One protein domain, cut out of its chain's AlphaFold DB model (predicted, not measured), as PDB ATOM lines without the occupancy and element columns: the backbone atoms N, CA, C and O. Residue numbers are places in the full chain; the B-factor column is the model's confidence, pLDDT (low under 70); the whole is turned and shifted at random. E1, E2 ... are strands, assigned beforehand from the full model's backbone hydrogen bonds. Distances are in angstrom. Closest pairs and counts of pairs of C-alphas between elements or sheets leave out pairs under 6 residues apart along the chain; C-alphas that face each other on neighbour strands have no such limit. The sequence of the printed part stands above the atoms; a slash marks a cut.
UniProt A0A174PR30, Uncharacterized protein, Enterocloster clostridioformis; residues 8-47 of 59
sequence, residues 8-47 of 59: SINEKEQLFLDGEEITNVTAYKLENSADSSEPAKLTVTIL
ATOM      1  N   SER A   8     115.513 181.481 146.777       92.44
ATOM      2  CA  SER A   8     115.667 182.889 146.396       92.44
ATOM      3  C   SER A   8     116.076 183.735 147.593       92.44
ATOM      4  O   SER A   8     115.604 183.507 148.705       92.44
ATOM      5  N   ILE A   9     116.933 184.724 147.352       91.56
ATOM      6  CA  ILE A   9     117.338 185.729 148.336       91.56
ATOM      7  C   ILE A   9     116.914 187.079 147.768       91.56
ATOM      8  O   ILE A   9     117.272 187.401 146.634       91.56
ATOM      9  N   ASN A  10     116.088 187.824 148.501       92.19
ATOM     10  CA  ASN A  10     115.568 189.106 148.025       92.19
ATOM     11  C   ASN A  10     116.530 190.272 148.334       92.19
ATOM     12  O   ASN A  10     117.563 190.100 148.978       92.19
ATOM     13  N   GLU A  11     116.164 191.484 147.913       92.50
ATOM     14  CA  GLU A  11     116.957 192.710 148.121       92.50
ATOM     15  C   GLU A  11     117.147 193.098 149.599       92.50
ATOM     16  O   GLU A  11     117.997 193.925 149.916       92.50
ATOM     17  N   LYS A  12     116.360 192.512 150.510       92.38
ATOM     18  CA  LYS A  12     116.463 192.699 151.965       92.38
ATOM     19  C   LYS A  12     117.257 191.577 152.643       92.38
ATOM     20  O   LYS A  12     117.172 191.436 153.858       92.38
ATOM     21  N   GLU A  13     117.961 190.758 151.861       88.56
ATOM     22  CA  GLU A  13     118.716 189.587 152.322       88.56
ATOM     23  C   GLU A  13     117.859 188.523 153.035       88.56
ATOM     24  O   GLU A  13     118.373 187.682 153.771       88.56
ATOM     25  N   GLN A  14     116.542 188.513 152.795       93.31
ATOM     26  CA  GLN A  14     115.649 187.474 153.310       93.31
ATOM     27  C   GLN A  14     115.707 186.246 152.403       93.31
ATOM     28  O   GLN A  14     115.697 186.370 151.174       93.31
ATOM     29  N   LEU A  15     115.744 185.062 153.013       94.75
ATOM     30  CA  LEU A  15     115.915 183.793 152.317       94.75
ATOM     31  C   LEU A  15     114.596 183.024 152.232       94.75
ATOM     32  O   LEU A  15     113.908 182.864 153.237       94.75
ATOM     33  N   PHE A  16     114.277 182.503 151.047       94.94
ATOM     34  CA  PHE A  16     113.047 181.759 150.776       94.94
ATOM     35  C   PHE A  16     113.350 180.375 150.195       94.94
ATOM     36  O   PHE A  16     114.188 180.254 149.296       94.94
ATOM     37  N   LEU A  17     112.638 179.350 150.673       92.88
ATOM     38  CA  LEU A  17     112.624 177.986 150.135       92.88
ATOM     39  C   LEU A  17     111.243 177.674 149.565       92.88
ATOM     40  O   LEU A  17     110.267 177.657 150.303       92.88
ATOM     41  N   ASP A  18     111.152 177.428 148.258       92.62
ATOM     42  CA  ASP A  18     109.878 177.236 147.538       92.62
ATOM     43  C   ASP A  18     108.850 178.361 147.788       92.62
ATOM     44  O   ASP A  18     107.642 178.145 147.759       92.62
ATOM     45  N   GLY A  19     109.337 179.581 148.037       94.31
ATOM     46  CA  GLY A  19     108.513 180.749 148.363       94.31
ATOM     47  C   GLY A  19     108.192 180.922 149.853       94.31
ATOM     48  O   GLY A  19     107.664 181.966 150.227       94.31
ATOM     49  N   GLU A  20     108.547 179.966 150.714       95.31
ATOM     50  CA  GLU A  20     108.412 180.089 152.170       95.31
ATOM     51  C   GLU A  20     109.639 180.788 152.770       95.31
ATOM     52  O   GLU A  20     110.773 180.355 152.561       95.31
ATOM     53  N   GLU A  21     109.431 181.872 153.520       95.44
ATOM     54  CA  GLU A  21     110.517 182.604 154.184       95.44
ATOM     55  C   GLU A  21     111.124 181.787 155.336       95.44
ATOM     56  O   GLU A  21     110.416 181.351 156.248       95.44
ATOM     57  N   ILE A  22     112.453 181.649 155.351       93.62
ATOM     58  CA  ILE A  22     113.185 181.204 156.539       93.62
ATOM     59  C   ILE A  22     113.452 182.426 157.416       93.62
ATOM     60  O   ILE A  22     114.237 183.305 157.065       93.62
ATOM     61  N   THR A  23     112.825 182.465 158.587       93.00
ATOM     62  CA  THR A  23     112.982 183.567 159.542       93.00
ATOM     63  C   THR A  23     114.182 183.358 160.470       93.00
ATOM     64  O   THR A  23     114.691 182.247 160.622       93.00
ATOM     65  N   ASN A  24     114.634 184.438 161.119       93.88
ATOM     66  CA  ASN A  24     115.757 184.443 162.073       93.88
ATOM     67  C   ASN A  24     117.118 184.037 161.477       93.88
ATOM     68  O   ASN A  24     118.017 183.612 162.207       93.88
ATOM     69  N   VAL A  25     117.283 184.176 160.160       93.31
ATOM     70  CA  VAL A  25     118.574 184.003 159.485       93.31
ATOM     71  C   VAL A  25     119.522 185.117 159.923       93.31
ATOM     72  O   VAL A  25     119.178 186.293 159.854       93.31
ATOM     73  N   THR A  26     120.719 184.748 160.372       94.06
ATOM     74  CA  THR A  26     121.771 185.694 160.783       94.06
ATOM     75  C   THR A  26     122.938 185.736 159.805       94.06
ATOM     76  O   THR A  26     123.693 186.704 159.792       94.06
ATOM     77  N   ALA A  27     123.101 184.690 158.992       93.88
ATOM     78  CA  ALA A  27     124.088 184.617 157.926       93.88
ATOM     79  C   ALA A  27     123.731 183.502 156.936       93.88
ATOM     80  O   ALA A  27     123.058 182.529 157.289       93.88
ATOM     81  N   TYR A  28     124.262 183.595 155.719       92.81
ATOM     82  CA  TYR A  28     124.268 182.493 154.763       92.81
ATOM     83  C   TYR A  28     125.585 182.451 153.980       92.81
ATOM     84  O   TYR A  28     126.305 183.444 153.882       92.81
ATOM     85  N   LYS A  29     125.901 181.285 153.413       91.94
ATOM     86  CA  LYS A  29     127.019 181.077 152.487       91.94
ATOM     87  C   LYS A  29     126.528 180.273 151.288       91.94
ATOM     88  O   LYS A  29     126.028 179.162 151.471       91.94
ATOM     89  N   LEU A  30     126.691 180.827 150.090       88.62
ATOM     90  CA  LEU A  30     126.423 180.140 148.829       88.62
ATOM     91  C   LEU A  30     127.748 179.749 148.168       88.62
ATOM     92  O   LEU A  30     128.621 180.589 147.966       88.62
ATOM     93  N   GLU A  31     127.894 178.470 147.848       90.44
ATOM     94  CA  GLU A  31     129.039 177.893 147.143       90.44
ATOM     95  C   GLU A  31     128.542 177.255 145.837       90.44
ATOM     96  O   GLU A  31     127.402 176.783 145.779       90.44
ATOM     97  N   ASN A  32     129.392 177.211 144.804       85.00
ATOM     98  CA  ASN A  32     129.089 176.565 143.521       85.00
ATOM     99  C   ASN A  32     127.811 177.099 142.839       85.00
ATOM    100  O   ASN A  32     126.951 176.329 142.416       85.00
ATOM    101  N   SER A  33     127.667 178.428 142.748       70.50
ATOM    102  CA  SER A  33     126.597 179.062 141.958       70.50
ATOM    103  C   SER A  33     126.710 178.715 140.465       70.50
ATOM    104  O   SER A  33     127.714 178.141 140.057       70.50
ATOM    105  N   ALA A  34     125.679 179.080 139.687       65.38
ATOM    106  CA  ALA A  34     125.298 178.667 138.318       65.38
ATOM    107  C   ALA A  34     126.386 178.343 137.262       65.38
ATOM    108  O   ALA A  34     126.066 177.712 136.257       65.38
ATOM    109  N   ASP A  35     127.639 178.716 137.489       68.38
ATOM    110  CA  ASP A  35     128.788 178.487 136.614       68.38
ATOM    111  C   ASP A  35     129.657 177.279 137.034       68.38
ATOM    112  O   ASP A  35     130.679 177.001 136.407       68.38
ATOM    113  N   SER A  36     129.289 176.557 138.103       71.31
ATOM    114  CA  SER A  36     130.035 175.394 138.606       71.31
ATOM    115  C   SER A  36     129.522 174.064 138.038       71.31
ATOM    116  O   SER A  36     128.321 173.857 137.881       71.31
ATOM    117  N   SER A  37     130.432 173.115 137.782       80.88
ATOM    118  CA  SER A  37     130.079 171.719 137.464       80.88
ATOM    119  C   SER A  37     129.594 170.928 138.685       80.88
ATOM    120  O   SER A  37     129.177 169.777 138.554       80.88
ATOM    121  N   GLU A  38     129.684 171.518 139.877       84.00
ATOM    122  CA  GLU A  38     129.234 170.930 141.131       84.00
ATOM    123  C   GLU A  38     127.854 171.463 141.540       84.00
ATOM    124  O   GLU A  38     127.506 172.600 141.216       84.00
ATOM    125  N   PRO A  39     127.061 170.685 142.297       83.50
ATOM    126  CA  PRO A  39     125.802 171.171 142.840       83.50
ATOM    127  C   PRO A  39     125.998 172.426 143.698       83.50
ATOM    128  O   PRO A  39     126.907 172.486 144.532       83.50
ATOM    129  N   ALA A  40     125.086 173.386 143.544       87.19
ATOM    130  CA  ALA A  40     125.021 174.547 144.417       87.19
ATOM    131  C   ALA A  40     124.817 174.111 145.872       87.19
ATOM    132  O   ALA A  40     123.990 173.243 146.177       87.19
ATOM    133  N   LYS A  41     125.562 174.734 146.784       88.62
ATOM    134  CA  LYS A  41     125.497 174.449 148.215       88.62
ATOM    135  C   LYS A  41     125.194 175.721 148.983       88.62
ATOM    136  O   LYS A  41     125.977 176.666 148.986       88.62
ATOM    137  N   LEU A  42     124.062 175.708 149.674       89.06
ATOM    138  CA  LEU A  42     123.631 176.777 150.561       89.06
ATOM    139  C   LEU A  42     123.791 176.329 152.018       89.06
ATOM    140  O   LEU A  42     123.223 175.320 152.427       89.06
ATOM    141  N   THR A  43     124.546 177.094 152.803       93.25
ATOM    142  CA  THR A  43     124.609 176.967 154.268       93.25
ATOM    143  C   THR A  43     123.909 178.163 154.894       93.25
ATOM    144  O   THR A  43     124.217 179.295 154.529       93.25
ATOM    145  N   VAL A  44     122.989 177.928 155.832       93.06
ATOM    146  CA  VAL A  44     122.220 178.981 156.512       93.06
ATOM    147  C   VAL A  44     122.462 178.888 158.015       93.06
ATOM    148  O   VAL A  44     122.354 177.807 158.593       93.06
ATOM    149  N   THR A  45     122.766 180.019 158.643       94.38
ATOM    150  CA  THR A  45     122.843 180.151 160.100       94.38
ATOM    151  C   THR A  45     121.559 180.806 160.592       94.38
ATOM    152  O   THR A  45     121.234 181.917 160.172       94.38
ATOM    153  N   ILE A  46     120.838 180.123 161.479       93.75
ATOM    154  CA  ILE A  46     119.572 180.592 162.054       93.75
ATOM    155  C   ILE A  46     119.670 180.699 163.576       93.75
ATOM    156  O   ILE A  46     120.273 179.845 164.230       93.75
ATOM    157  N   LEU A  47     119.054 181.733 164.146       91.56
ATOM    158  CA  LEU A  47     118.833 181.828 165.585       91.56
ATOM    159  C   LEU A  47     117.587 181.013 165.950       91.56
ATOM    160  O   LEU A  47     116.510 181.235 165.402       91.56
TER     161      LEU A  47
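What this domain is: This is residues 8 to 47 of the 59 residues of an uncharacterized protein of Enterocloster clostridioformis (UniProt A0A174PR30). Two hairpins make this model: a long narrow one, E3 and E4, and a short one, E1 and E2, set at a slant near the end of it where E3 begins and E4 ends. The long hairpin and its turn, residues 32 to 40, make the long axis, and residues 8 to 9 fold back beside E1 as a short extra pairing. The printed part has 40 residues with no named helix and four named strands in the order E1, E2, E3, E4, in two antiparallel sheets of two strands each, E1 - E2 and E3 - E4. The class is all strand, though under half of the residues, 19 of 40, are in named elements. The whole is only just loose, close to compact, with a radius of gyration of the C-alphas of 10.9 A, and elongated, with spans of 31 by 19 by 17 A.

Where its parts are: The printed part begins at Ser 8, C-alpha at (115.667, 182.889, 146.396). E1 is residues 15 to 17, 7.0 A from first to last C-alpha, and begins at C-alpha 15, (115.915, 183.793, 152.317). E2 is residues 20 to 22, 6.6 A long. E3, the longest strand by residues, is residues 25 to 31 and measures 17.3 A. E4 is residues 41 to 46, 16.3 A long, and ends at C-alpha 46, (119.572, 180.592, 162.054).

How they stand to each other: Residues 8 to 9 pair antiparallel with residues 15 to 16 of E1. E1 and E2 form a hairpin with a tight link, antiparallel, with 134 degrees between their directions. C-alphas 16 and 21 face each other at 4.3 A. N 17 and O 20 are within hydrogen-bond range at 2.8 A, and so are N 22 and O 15 at 2.8 A. E2 and E3 meet only through their link, which is tight. E3 and E4 form the other hairpin, antiparallel at 168 degrees, with C-alphas 28 and 44 facing each other at 4.4 A. N 29 and O 43 are within hydrogen-bond range at 2.8 A, as are N 41 and O 31 at 2.9 A. Between E1 and E3 the closest C-alphas are those of Leu 15 and Val 25, 7.6 A apart, the one pair within 8 A. E1 and E4 are apart. E2 and E4 are only just apart, their closest C-alphas at 8.5 A.

The domain as a whole: The two C-alphas farthest apart are those of Ser 37 and Leu 47, 31.9 A. The printed part has no cut. No link is long; the one from E3 to E4, with 9 residues, is short but not tight. The mean pLDDT of the printed part is 89.2, and residues 34 to 35 are under 70.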